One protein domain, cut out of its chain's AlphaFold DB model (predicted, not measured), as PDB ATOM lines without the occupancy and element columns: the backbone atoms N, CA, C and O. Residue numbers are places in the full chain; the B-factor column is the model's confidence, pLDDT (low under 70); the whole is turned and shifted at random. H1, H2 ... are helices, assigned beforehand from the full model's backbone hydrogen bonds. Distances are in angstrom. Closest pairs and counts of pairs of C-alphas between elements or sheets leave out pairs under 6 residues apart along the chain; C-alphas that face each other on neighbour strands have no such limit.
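What this domain is: This is residues 189 to 287 of the 291 residues of an uncharacterized protein of Marssonina brunnea f. sp. multigermtubi (strain MB_m1) (UniProt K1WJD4). The longest helix, H4, is the free arm of an open hook: H3 leads out from a small head of H1, H2 and residues 201 to 226, and H4 meets H3 near their ends as a V. The printed part has 99 residues with four named helices, H1 to H4 in order, and no named strand: all helix. It is loose, radius of gyration of the C-alphas 17.3 A, and flat, spanning 46 by 43 by 22 A.

How they stand to each other: Start at H4, residues 261 to 287: it is close but not clearly touching H3, residues 242 to 258, at a steep tilt of 55 degrees, opposite ways; the closest C-alphas, Leu 256 and Lys 264, are 7.4 A apart. H2, residues 227 to 238, and H3 meet only through their link. H2 touches H1, residues 189 to 200, about perpendicular at 79 degrees; the closest C-alphas are those of Gln 191 and Gly 233, 5.5 A. H4 is apart from H1 and H2. Every O i to N i+4 pair is within hydrogen-bond range in H1, H2 and H3; in H4, 19 of 23.

Where its parts are: Find C-alpha 261 at (8.087, 29.048, 0.832); H4 runs 41.9 A to C-alpha 287 at (-30.590, 21.006, 14.814). H3 covers 23.5 A.

The domain as a whole: The printed part has no cut. The link from H1 to H2 is long. Mean pLDDT of the printed part is 76.8; 42 residues are under 70, among them 272 to 287.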
ATOM      1  N   PRO A 189     -13.206  40.943  36.166       94.50
ATOM      2  CA  PRO A 189     -13.957  40.274  35.098       94.50
ATOM      3  C   PRO A 189     -14.000  41.110  33.813       94.50
ATOM      4  O   PRO A 189     -13.773  40.596  32.721       94.50
ATOM      5  N   LYS A 190     -14.167  42.431  33.935       94.75
ATOM      6  CA  LYS A 190     -14.150  43.358  32.792       94.75
ATOM      7  C   LYS A 190     -12.789  43.394  32.095       94.75
ATOM      8  O   LYS A 190     -12.717  43.457  30.870       94.75
ATOM      9  N   GLN A 191     -11.697  43.308  32.858       94.44
ATOM     10  CA  GLN A 191     -10.346  43.181  32.300       94.44
ATOM     11  C   GLN A 191     -10.157  41.860  31.534       94.44
ATOM     12  O   GLN A 191      -9.495  41.857  30.495       94.44
ATOM     13  N   GLN A 192     -10.725  40.753  32.023       92.88
ATOM     14  CA  GLN A 192     -10.688  39.459  31.333       92.88
ATOM     15  C   GLN A 192     -11.496  39.493  30.036       92.88
ATOM     16  O   GLN A 192     -10.953  39.132  28.998       92.88
ATOM     17  N   ARG A 193     -12.717  40.041  30.059       93.94
ATOM     18  CA  ARG A 193     -13.534  40.233  28.850       93.94
ATOM     19  C   ARG A 193     -12.832  41.089  27.801       93.94
ATOM     20  O   ARG A 193     -12.795  40.723  26.631       93.94
ATOM     21  N   LEU A 194     -12.196  42.186  28.215       93.50
ATOM     22  CA  LEU A 194     -11.391  43.022  27.320       93.50
ATOM     23  C   LEU A 194     -10.231  42.236  26.682       93.50
ATOM     24  O   LEU A 194      -9.918  42.421  25.507       93.50
ATOM     25  N   LYS A 195      -9.587  41.351  27.451       93.06
ATOM     26  CA  LYS A 195      -8.519  40.475  26.956       93.06
ATOM     27  C   LYS A 195      -9.056  39.423  25.981       93.06
ATOM     28  O   LYS A 195      -8.443  39.228  24.938       93.06
ATOM     29  N   GLU A 196     -10.164  38.765  26.308       93.38
ATOM     30  CA  GLU A 196     -10.842  37.790  25.441       93.38
ATOM     31  C   GLU A 196     -11.220  38.427  24.105       93.38
ATOM     32  O   GLU A 196     -10.816  37.929  23.058       93.38
ATOM     33  N   TRP A 197     -11.859  39.598  24.142       93.62
ATOM     34  CA  TRP A 197     -12.252  40.351  22.953       93.62
ATOM     35  C   TRP A 197     -11.064  40.685  22.038       93.62
ATOM     36  O   TRP A 197     -11.178  40.581  20.817       93.62
ATOM     37  N   LEU A 198      -9.905  41.046  22.610       92.25
ATOM     38  CA  LEU A 198      -8.672  41.279  21.845       92.25
ATOM     39  C   LEU A 198      -8.073  39.993  21.260       92.25
ATOM     40  O   LEU A 198      -7.385  40.048  20.242       92.25
ATOM     41  N   LEU A 199      -8.259  38.847  21.917       91.00
ATOM     42  CA  LEU A 199      -7.706  37.567  21.471       91.00
ATOM     43  C   LEU A 199      -8.570  36.889  20.410       91.00
ATOM     44  O   LEU A 199      -8.010  36.213  19.548       91.00
ATOM     45  N   GLU A 200      -9.879  37.122  20.448       94.19
ATOM     46  CA  GLU A 200     -10.883  36.543  19.553       94.19
ATOM     47  C   GLU A 200     -10.605  36.826  18.068       94.19
ATOM     48  O   GLU A 200     -10.868  35.974  17.228       94.19
ATOM     49  N   SER A 201     -10.014  37.978  17.725       92.38
ATOM     50  CA  SER A 201      -9.651  38.283  16.336       92.38
ATOM     51  C   SER A 201      -8.275  38.951  16.202       92.38
ATOM     52  O   SER A 201      -7.971  39.904  16.929       92.38
ATOM     53  N   PRO A 202      -7.423  38.517  15.246       89.19
ATOM     54  CA  PRO A 202      -6.138  39.157  14.971       89.19
ATOM     55  C   PRO A 202      -6.231  40.632  14.573       89.19
ATOM     56  O   PRO A 202      -5.320  41.394  14.902       89.19
ATOM     57  N   SER A 203      -7.308  41.048  13.897       90.94
ATOM     58  CA  SER A 203      -7.497  42.447  13.489       90.94
ATOM     59  C   SER A 203      -7.650  43.363  14.705       90.94
ATOM     60  O   SER A 203      -7.039  44.431  14.756       90.94
ATOM     61  N   ARG A 204      -8.348  42.897  15.749       90.75
ATOM     62  CA  ARG A 204      -8.582  43.647  16.993       90.75
ATOM     63  C   ARG A 204      -7.296  43.945  17.762       90.75
ATOM     64  O   ARG A 204      -7.190  44.985  18.405       90.75
ATOM     65  N   ARG A 205      -6.271  43.092  17.640       88.19
ATOM     66  CA  ARG A 205      -4.947  43.313  18.257       88.19
ATOM     67  C   ARG A 205      -4.171  44.478  17.647       88.19
ATOM     68  O   ARG A 205      -3.264  44.993  18.296       88.19
ATOM     69  N   ARG A 206      -4.489  44.863  16.409       87.94
ATOM     70  CA  ARG A 206      -3.835  45.975  15.702       87.94
ATOM     71  C   ARG A 206      -4.487  47.325  15.998       87.94
ATOM     72  O   ARG A 206      -3.901  48.356  15.689       87.94
ATOM     73  N   ILE A 207      -5.672  47.329  16.612       89.25
ATOM     74  CA  ILE A 207      -6.386  48.553  16.969       89.25
ATOM     75  C   ILE A 207      -5.585  49.288  18.045       89.25
ATOM     76  O   ILE A 207      -5.280  48.734  19.106       89.25
ATOM     77  N   ALA A 208      -5.248  50.555  17.791       88.00
ATOM     78  CA  ALA A 208      -4.621  51.374  18.815       88.00
ATOM     79  C   ALA A 208      -5.578  51.512  20.007       88.00
ATOM     80  O   ALA A 208      -6.768  51.769  19.846       88.00
ATOM     81  N   TRP A 209      -5.054  51.372  21.221       86.88
ATOM     82  CA  TRP A 209      -5.845  51.328  22.457       86.88
ATOM     83  C   TRP A 209      -6.783  52.532  22.666       86.88
ATOM     84  O   TRP A 209      -7.799  52.391  23.341       86.88
ATOM     85  N   ARG A 210      -6.474  53.685  22.057       91.75
ATOM     86  CA  ARG A 210      -7.324  54.889  22.040       91.75
ATOM     87  C   ARG A 210      -8.632  54.701  21.274       91.75
ATOM     88  O   ARG A 210      -9.633  55.312  21.619       91.75
ATOM     89  N   HIS A 211      -8.618  53.852  20.249       92.38
ATOM     90  CA  HIS A 211      -9.759  53.606  19.368       92.38
ATOM     91  C   HIS A 211     -10.670  52.478  19.855       92.38
ATOM     92  O   HIS A 211     -11.811  52.388  19.420       92.38
ATOM     93  N   ILE A 212     -10.197  51.652  20.793       91.94
ATOM     94  CA  ILE A 212     -10.970  50.552  21.382       91.94
ATOM     95  C   ILE A 212     -12.363  50.993  21.883       91.94
ATOM     96  O   ILE A 212     -13.330  50.342  21.495       91.94
ATOM     97  N   PRO A 213     -12.521  52.074  22.682       92.94
ATOM     98  CA  PRO A 213     -13.845  52.474  23.169       92.94
ATOM     99  C   PRO A 213     -14.820  52.950  22.080       92.94
ATOM    100  O   PRO A 213     -16.016  53.017  22.352       92.94
ATOM    101  N   TYR A 214     -14.335  53.272  20.877       92.00
ATOM    102  CA  TYR A 214     -15.158  53.748  19.759       92.00
ATOM    103  C   TYR A 214     -15.526  52.644  18.762       92.00
ATOM    104  O   TYR A 214     -16.247  52.899  17.805       92.00
ATOM    105  N   HIS A 215     -15.023  51.424  18.947       90.75
ATOM    106  CA  HIS A 215     -15.294  50.330  18.023       90.75
ATOM    107  C   HIS A 215     -16.736  49.823  18.197       90.75
ATOM    108  O   HIS A 215     -17.172  49.578  19.317       90.75
ATOM    109  N   GLU A 216     -17.479  49.611  17.109       76.94
ATOM    110  CA  GLU A 216     -18.902  49.217  17.175       76.94
ATOM    111  C   GLU A 216     -19.109  47.866  17.867       76.94
ATOM    112  O   GLU A 216     -19.995  47.706  18.701       76.94
ATOM    113  N   SER A 217     -18.220  46.907  17.590       79.75
ATOM    114  CA  SER A 217     -18.194  45.596  18.256       79.75
ATOM    115  C   SER A 217     -17.617  45.631  19.678       79.75
ATOM    116  O   SER A 217     -17.306  44.575  20.235       79.75
ATOM    117  N   PHE A 218     -17.355  46.814  20.239       76.75
ATOM    118  CA  PHE A 218     -16.823  46.930  21.588       76.75
ATOM    119  C   PHE A 218     -17.886  46.531  22.610       76.75
ATOM    120  O   PHE A 218     -19.053  46.901  22.495       76.75
ATOM    121  N   LEU A 219     -17.461  45.766  23.616       79.00
ATOM    122  CA  LEU A 219     -18.328  45.202  24.647       79.00
ATOM    123  C   LEU A 219     -19.250  46.278  25.231       79.00
ATOM    124  O   LEU A 219     -18.775  47.251  25.819       79.00
ATOM    125  N   THR A 220     -20.564  46.066  25.127       91.00
ATOM    126  CA  THR A 220     -21.589  46.962  25.683       91.00
ATOM    127  C   THR A 220     -21.325  47.271  27.161       91.00
ATOM    128  O   THR A 220     -21.515  48.397  27.610       91.00
ATOM    129  N   GLU A 221     -20.771  46.305  27.901       90.19
ATOM    130  CA  GLU A 221     -20.397  46.401  29.322       90.19
ATOM    131  C   GLU A 221     -19.221  47.345  29.631       90.19
ATOM    132  O   GLU A 221     -19.008  47.732  30.791       90.19
ATOM    133  N   LEU A 222     -18.419  47.665  28.613       90.69
ATOM    134  CA  LEU A 222     -17.271  48.562  28.697       90.69
ATOM    135  C   LEU A 222     -17.577  49.958  28.133       90.69
ATOM    136  O   LEU A 222     -16.707  50.837  28.155       90.69
ATOM    137  N   ARG A 223     -18.805  50.195  27.662       90.69
ATOM    138  CA  ARG A 223     -19.247  51.520  27.229       90.69
ATOM    139  C   ARG A 223     -19.242  52.473  28.433       90.69
ATOM    140  O   ARG A 223     -19.744  52.141  29.501       90.69
ATOM    141  N   GLY A 224     -18.628  53.646  28.273       91.12
ATOM    142  CA  GLY A 224     -18.503  54.661  29.332       91.12
ATOM    143  C   GLY A 224     -17.183  54.639  30.112       91.12
ATOM    144  O   GLY A 224     -16.930  55.544  30.907       91.12
ATOM    145  N   TYR A 225     -16.294  53.670  29.870       94.25
ATOM    146  CA  TYR A 225     -14.936  53.732  30.411       94.25
ATOM    147  C   TYR A 225     -14.030  54.576  29.515       94.25
ATOM    148  O   TYR A 225     -13.877  54.303  28.328       94.25
ATOM    149  N   GLY A 226     -13.380  55.583  30.104       93.38
ATOM    150  CA  GLY A 226     -12.429  56.423  29.382       93.38
ATOM    151  C   GLY A 226     -11.174  55.670  28.928       93.38
ATOM    152  O   GLY A 226     -10.791  54.639  29.489       93.38
ATOM    153  N   GLU A 227     -10.475  56.250  27.956       93.69
ATOM    154  CA  GLU A 227      -9.215  55.754  27.385       93.69
ATOM    155  C   GLU A 227      -8.194  55.324  28.468       93.69
ATOM    156  O   GLU A 227      -7.605  54.239  28.403       93.69
ATOM    157  N   SER A 228      -8.039  56.118  29.533       93.25
ATOM    158  CA  SER A 228      -7.140  55.817  30.660       93.25
ATOM    159  C   SER A 228      -7.519  54.552  31.439       93.25
ATOM    160  O   SER A 228      -6.637  53.822  31.911       93.25
ATOM    161  N   ALA A 229      -8.818  54.269  31.574       94.56
ATOM    162  CA  ALA A 229      -9.310  53.079  32.260       94.56
ATOM    163  C   ALA A 229      -8.977  51.824  31.447       94.56
ATOM    164  O   ALA A 229      -8.417  50.876  31.999       94.56
ATOM    165  N   ILE A 230      -9.213  51.870  30.133       94.06
ATOM    166  CA  ILE A 230      -8.891  50.794  29.185       94.06
ATOM    167  C   ILE A 230      -7.384  50.543  29.157       94.06
ATOM    168  O   ILE A 230      -6.951  49.410  29.366       94.06
ATOM    169  N   LYS A 231      -6.559  51.591  29.025       92.56
ATOM    170  CA  LYS A 231      -5.090  51.480  29.084       92.56
ATOM    171  C   LYS A 231      -4.615  50.796  30.364       92.56
ATOM    172  O   LYS A 231      -3.769  49.902  30.326       92.56
ATOM    173  N   THR A 232      -5.156  51.210  31.508       92.62
ATOM    174  CA  THR A 232      -4.798  50.634  32.812       92.62
ATOM    175  C   THR A 232      -5.255  49.183  32.920       92.62
ATOM    176  O   THR A 232      -4.487  48.347  33.400       92.62
ATOM    177  N   GLY A 233      -6.466  48.871  32.449       92.44
ATOM    178  CA  GLY A 233      -6.998  47.510  32.393       92.44
ATOM    179  C   GLY A 233      -6.127  46.594  31.542       92.44
ATOM    180  O   GLY A 233      -5.707  45.546  32.022       92.44
ATOM    181  N   LEU A 234      -5.741  47.035  30.342       90.62
ATOM    182  CA  LEU A 234      -4.825  46.305  29.461       90.62
ATOM    183  C   LEU A 234      -3.447  46.118  30.085       90.62
ATOM    184  O   LEU A 234      -2.894  45.024  30.034       90.62
ATOM    185  N   LYS A 235      -2.892  47.150  30.731       90.06
ATOM    186  CA  LYS A 235      -1.606  47.041  31.434       90.06
ATOM    187  C   LYS A 235      -1.674  46.014  32.568       90.06
ATOM    188  O   LYS A 235      -0.715  45.276  32.776       90.06
ATOM    189  N   ARG A 236      -2.790  45.946  33.300       88.44
ATOM    190  CA  ARG A 236      -2.990  44.980  34.396       88.44
ATOM    191  C   ARG A 236      -3.248  43.562  33.888       88.44
ATOM    192  O   ARG A 236      -2.611  42.640  34.389       88.44
ATOM    193  N   ALA A 237      -4.079  43.399  32.861       85.94
ATOM    194  CA  ALA A 237      -4.309  42.117  32.193       85.94
ATOM    195  C   ALA A 237      -3.041  41.598  31.480       85.94
ATOM    196  O   ALA A 237      -2.801  40.394  31.396       85.94
ATOM    197  N   GLY A 238      -2.221  42.525  30.978       72.00
ATOM    198  CA  GLY A 238      -1.047  42.288  30.147       72.00
ATOM    199  C   GLY A 238       0.264  42.074  30.890       72.00
ATOM    200  O   GLY A 238       1.111  41.354  30.378       72.00
ATOM    201  N   LYS A 239       0.451  42.612  32.101       57.38
ATOM    202  CA  LYS A 239       1.721  42.480  32.848       57.38
ATOM    203  C   LYS A 239       2.154  41.039  33.163       57.38
ATOM    204  O   LYS A 239       3.283  40.836  33.582       57.38
ATOM    205  N   LYS A 240       1.282  40.044  32.977       54.19
ATOM    206  CA  LYS A 240       1.647  38.615  33.027       54.19
ATOM    207  C   LYS A 240       1.467  37.883  31.688       54.19
ATOM    208  O   LYS A 240       1.839  36.722  31.575       54.19
ATOM    209  N   GLY A 241       0.868  38.530  30.686       50.94
ATOM    210  CA  GLY A 241       0.350  37.871  29.482       50.94
ATOM    211  C   GLY A 241       0.778  38.484  28.150       50.94
ATOM    212  O   GLY A 241       0.900  37.758  27.180       50.94
ATOM    213  N   LEU A 242       1.008  39.797  28.066       51.97
ATOM    214  CA  LEU A 242       1.347  40.477  26.811       51.97
ATOM    215  C   LEU A 242       2.820  40.311  26.443       51.97
ATOM    216  O   LEU A 242       3.110  40.168  25.263       51.97
ATOM    217  N   ASP A 243       3.729  40.247  27.417       55.66
ATOM    218  CA  ASP A 243       5.136  39.926  27.142       55.66
ATOM    219  C   ASP A 243       5.285  38.465  26.706       55.66
ATOM    220  O   ASP A 243       6.009  38.172  25.758       55.66
ATOM    221  N   SER A 244       4.514  37.546  27.300       55.28
ATOM    222  CA  SER A 244       4.458  36.151  26.853       55.28
ATOM    223  C   SER A 244       3.723  35.988  25.518       55.28
ATOM    224  O   SER A 244       4.164  35.194  24.696       55.28
ATOM    225  N   LEU A 245       2.675  36.768  25.233       55.38
ATOM    226  CA  LEU A 245       2.006  36.796  23.923       55.38
ATOM    227  C   LEU A 245       2.884  37.414  22.839       55.38
ATOM    228  O   LEU A 245       2.951  36.852  21.756       55.38
ATOM    229  N   LYS A 246       3.593  38.514  23.111       63.12
ATOM    230  CA  LYS A 246       4.587  39.076  22.189       63.12
ATOM    231  C   LYS A 246       5.708  38.076  21.944       63.12
ATOM    232  O   LYS A 246       6.092  37.891  20.799       63.12
ATOM    233  N   LYS A 247       6.185  37.378  22.979       71.38
ATOM    234  CA  LYS A 247       7.205  36.329  22.842       71.38
ATOM    235  C   LYS A 247       6.695  35.134  22.027       71.38
ATOM    236  O   LYS A 247       7.404  34.683  21.138       71.38
ATOM    237  N   ARG A 248       5.455  34.675  22.250       63.28
ATOM    238  CA  ARG A 248       4.818  33.599  21.462       63.28
ATOM    239  C   ARG A 248       4.523  34.024  20.025       63.28
ATOM    240  O   ARG A 248       4.780  33.255  19.114       63.28
ATOM    241  N   PHE A 249       4.034  35.241  19.809       61.94
ATOM    242  CA  PHE A 249       3.732  35.770  18.479       61.94
ATOM    243  C   PHE A 249       5.006  36.038  17.673       61.94
ATOM    244  O   PHE A 249       5.078  35.653  16.515       61.94
ATOM    245  N   ASN A 250       6.042  36.611  18.293       67.94
ATOM    246  CA  ASN A 250       7.357  36.753  17.666       67.94
ATOM    247  C   ASN A 250       8.029  35.394  17.430       67.94
ATOM    248  O   ASN A 250       8.726  35.237  16.436       67.94
ATOM    249  N   GLY A 251       7.808  34.410  18.309       74.88
ATOM    250  CA  GLY A 251       8.236  33.025  18.097       74.88
ATOM    251  C   GLY A 251       7.573  32.404  16.868       74.88
ATOM    252  O   GLY A 251       8.272  31.935  15.978       74.88
ATOM    253  N   LEU A 252       6.244  32.503  16.767       65.88
ATOM    254  CA  LEU A 252       5.474  32.029  15.613       65.88
ATOM    255  C   LEU A 252       5.848  32.764  14.321       65.88
ATOM    256  O   LEU A 252       5.973  32.134  13.281       65.88
ATOM    257  N   LEU A 253       6.077  34.079  14.370       65.12
ATOM    258  CA  LEU A 253       6.544  34.838  13.207       65.12
ATOM    259  C   LEU A 253       7.936  34.394  12.757       65.12
ATOM    260  O   LEU A 253       8.151  34.242  11.560       65.12
ATOM    261  N   LYS A 254       8.870  34.151  13.685       76.31
ATOM    262  CA  LYS A 254      10.194  33.605  13.348       76.31
ATOM    263  C   LYS A 254      10.092  32.202  12.752       76.31
ATOM    264  O   LYS A 254      10.769  31.916  11.772       76.31
ATOM    265  N   GLU A 255       9.227  31.354  13.301       76.00
ATOM    266  CA  GLU A 255       8.992  30.004  12.785       76.00
ATOM    267  C   GLU A 255       8.384  30.035  11.373       76.00
ATOM    268  O   GLU A 255       8.840  29.329  10.478       76.00
ATOM    269  N   LEU A 256       7.404  30.910  11.136       63.38
ATOM    270  CA  LEU A 256       6.779  31.097   9.826       63.38
ATOM    271  C   LEU A 256       7.717  31.750   8.808       63.38
ATOM    272  O   LEU A 256       7.614  31.471   7.615       63.38
ATOM    273  N   LEU A 257       8.631  32.620   9.238       69.94
ATOM    274  CA  LEU A 257       9.613  33.242   8.348       69.94
ATOM    275  C   LEU A 257      10.707  32.252   7.929       69.94
ATOM    276  O   LEU A 257      11.066  32.258   6.755       69.94
ATOM    277  N   ASN A 258      11.133  31.354   8.826       77.62
ATOM    278  CA  ASN A 258      12.187  30.364   8.566       77.62
ATOM    279  C   ASN A 258      11.730  29.105   7.807       77.62
ATOM    280  O   ASN A 258      12.579  28.332   7.369       77.62
ATOM    281  N   LYS A 259      10.423  28.867   7.634       66.69
ATOM    282  CA  LYS A 259       9.937  27.751   6.804       66.69
ATOM    283  C   LYS A 259      10.155  28.040   5.306       66.69
ATOM    284  O   LYS A 259       9.964  29.185   4.886       66.69
ATOM    285  N   PRO A 260      10.533  27.046   4.480       69.19
ATOM    286  CA  PRO A 260      10.655  27.221   3.036       69.19
ATOM    287  C   PRO A 260       9.290  27.554   2.418       69.19
ATOM    288  O   PRO A 260       8.250  27.068   2.867       69.19
ATOM    289  N   PHE A 261       9.288  28.417   1.401       50.59
ATOM    290  CA  PHE A 261       8.087  29.048   0.832       50.59
ATOM    291  C   PHE A 261       6.993  28.044   0.411       50.59
ATOM    292  O   PHE A 261       5.815  28.324   0.605       50.59
ATOM    293  N   GLN A 262       7.375  26.849  -0.055       53.06
ATOM    294  CA  GLN A 262       6.449  25.782  -0.468       53.06
ATOM    295  C   GLN A 262       5.575  25.249   0.686       53.06
ATOM    296  O   GLN A 262       4.375  25.090   0.512       53.06
ATOM    297  N   THR A 263       6.115  25.121   1.902       55.78
ATOM    298  CA  THR A 263       5.336  24.674   3.082       55.78
ATOM    299  C   THR A 263       4.405  25.738   3.675       55.78
ATOM    300  O   THR A 263       3.574  25.430   4.528       55.78
ATOM    301  N   LYS A 264       4.523  27.012   3.263       50.06
ATOM    302  CA  LYS A 264       3.665  28.094   3.788       50.06
ATOM    303  C   LYS A 264       2.276  28.092   3.152       50.06
ATOM    304  O   LYS A 264       1.335  28.550   3.793       50.06
ATOM    305  N   PHE A 265       2.165  27.596   1.919       50.66
ATOM    306  CA  PHE A 265       0.905  27.540   1.181       50.66
ATOM    307  C   PHE A 265       0.042  26.360   1.656       50.66
ATOM    308  O   PHE A 265      -1.114  26.564   2.010       50.66
ATOM    309  N   GLU A 266       0.640  25.176   1.828       58.28
ATOM    310  CA  GLU A 266      -0.051  23.977   2.339       58.28
ATOM    311  C   GLU A 266      -0.585  24.164   3.770       58.28
ATOM    312  O   GLU A 266      -1.739  23.851   4.051       58.28
ATOM    313  N   LEU A 267       0.198  24.774   4.674       58.75
ATOM    314  CA  LEU A 267      -0.260  25.066   6.042       58.75
ATOM    315  C   LEU A 267      -1.392  26.107   6.093       58.75
ATOM    316  O   LEU A 267      -2.205  26.087   7.018       58.75
ATOM    317  N   ALA A 268      -1.443  27.038   5.136       57.28
ATOM    318  CA  ALA A 268      -2.520  28.022   5.060       57.28
ATOM    319  C   ALA A 268      -3.820  27.392   4.537       57.28
ATOM    320  O   ALA A 268      -4.891  27.695   5.068       57.28
ATOM    321  N   GLU A 269      -3.733  26.482   3.563       69.75
ATOM    322  CA  GLU A 269      -4.884  25.736   3.043       69.75
ATOM    323  C   GLU A 269      -5.452  24.745   4.066       69.75
ATOM    324  O   GLU A 269      -6.675  24.671   4.233       69.75
ATOM    325  N   GLU A 270      -4.593  24.059   4.825       71.06
ATOM    326  CA  GLU A 270      -5.010  23.119   5.873       71.06
ATOM    327  C   GLU A 270      -5.722  23.840   7.032       71.06
ATOM    328  O   GLU A 270      -6.737  23.374   7.564       71.06
ATOM    329  N   HIS A 271      -5.254  25.040   7.390       72.38
ATOM    330  CA  HIS A 271      -5.895  25.859   8.418       72.38
ATOM    331  C   HIS A 271      -7.230  26.463   7.941       72.38
ATOM    332  O   HIS A 271      -8.113  26.725   8.765       72.38
ATOM    333  N   PHE A 272      -7.403  26.665   6.629       65.12
ATOM    334  CA  PHE A 272      -8.661  27.120   6.032       65.12
ATOM    335  C   PHE A 272      -9.709  25.993   5.998       65.12
ATOM    336  O   PHE A 272     -10.855  26.209   6.400       65.12
ATOM    337  N   HIS A 273      -9.302  24.767   5.645       69.56
ATOM    338  CA  HIS A 273     -10.181  23.588   5.635       69.56
ATOM    339  C   HIS A 273     -10.641  23.191   7.045       69.56
ATOM    340  O   HIS A 273     -11.832  22.967   7.273       69.56
ATOM    341  N   ASN A 274      -9.742  23.212   8.034       65.88
ATOM    342  CA  ASN A 274     -10.107  22.934   9.430       65.88
ATOM    343  C   ASN A 274     -11.054  23.986  10.033       65.88
ATOM    344  O   ASN A 274     -11.836  23.681  10.942       65.88
ATOM    345  N   HIS A 275     -11.014  25.228   9.544       67.81
ATOM    346  CA  HIS A 275     -11.935  26.269   9.996       67.81
ATOM    347  C   HIS A 275     -13.330  26.121   9.368       67.81
ATOM    348  O   HIS A 275     -14.326  26.363  10.054       67.81
ATOM    349  N   GLN A 276     -13.434  25.679   8.108       67.00
ATOM    350  CA  GLN A 276     -14.733  25.346   7.509       67.00
ATOM    351  C   GLN A 276     -15.380  24.120   8.165       67.00
ATOM    352  O   GLN A 276     -16.553  24.177   8.528       67.00
ATOM    353  N   PHE A 277     -14.606  23.067   8.439       67.62
ATOM    354  CA  PHE A 277     -15.125  21.841   9.058       67.62
ATOM    355  C   PHE A 277     -15.715  22.067  10.466       67.62
ATOM    356  O   PHE A 277     -16.670  21.408  10.888       67.62
ATOM    357  N   ASN A 278     -15.185  23.037  11.218       65.38
ATOM    358  CA  ASN A 278     -15.730  23.398  12.529       65.38
ATOM    359  C   ASN A 278     -17.026  24.220  12.445       65.38
ATOM    360  O   ASN A 278     -17.880  24.094  13.325       65.38
ATOM    361  N   LEU A 279     -17.206  25.029  11.395       63.81
ATOM    362  CA  LEU A 279     -18.433  25.804  11.188       63.81
ATOM    363  C   LEU A 279     -19.626  24.900  10.840       63.81
ATOM    364  O   LEU A 279     -20.718  25.105  11.371       63.81
ATOM    365  N   GLU A 280     -19.414  23.849  10.045       67.75
ATOM    366  CA  GLU A 280     -20.465  22.876   9.703       67.75
ATOM    367  C   GLU A 280     -20.903  22.030  10.912       67.75
ATOM    368  O   GLU A 280     -22.097  21.812  11.140       67.75
ATOM    369  N   ASN A 281     -19.957  21.631  11.768       67.81
ATOM    370  CA  ASN A 281     -20.265  20.896  13.000       67.81
ATOM    371  C   ASN A 281     -21.025  21.739  14.039       67.81
ATOM    372  O   ASN A 281     -21.812  21.206  14.830       67.81
ATOM    373  N   LEU A 282     -20.825  23.060  14.038       62.88
ATOM    374  CA  LEU A 282     -21.585  23.990  14.874       62.88
ATOM    375  C   LEU A 282     -23.035  24.135  14.395       62.88
ATOM    376  O   LEU A 282     -23.939  24.171  15.230       62.88
ATOM    377  N   GLN A 283     -23.286  24.121  13.083       64.50
ATOM    378  CA  GLN A 283     -24.652  24.130  12.549       64.50
ATOM    379  C   GLN A 283     -25.407  22.825  12.858       64.50
ATOM    380  O   GLN A 283     -26.571  22.867  13.261       64.50
ATOM    381  N   HIS A 284     -24.737  21.670  12.797       61.28
ATOM    382  CA  HIS A 284     -25.356  20.378  13.128       61.28
ATOM    383  C   HIS A 284     -25.741  20.228  14.611       61.28
ATOM    384  O   HIS A 284     -26.730  19.566  14.935       61.28
ATOM    385  N   LYS A 285     -25.012  20.869  15.534       61.34
ATOM    386  CA  LYS A 285     -25.328  20.824  16.974       61.34
ATOM    387  C   LYS A 285     -26.579  21.614  17.366       61.34
ATOM    388  O   LYS A 285     -27.164  21.313  18.403       61.34
ATOM    389  N   HIS A 286     -27.027  22.571  16.552       60.59
ATOM    390  CA  HIS A 286     -28.247  23.338  16.831       60.59
ATOM    391  C   HIS A 286     -29.530  22.700  16.278       60.59
ATOM    392  O   HIS A 286     -30.617  23.090  16.698       60.59
ATOM    393  N   SER A 287     -29.428  21.684  15.412       56.78
ATOM    394  CA  SER A 287     -30.590  21.006  14.814       56.78
ATOM    395  C   SER A 287     -31.151  19.849  15.661       56.78
ATOM    396  O   SER A 287     -32.293  19.448  15.457       56.78
TER     397      SER A 287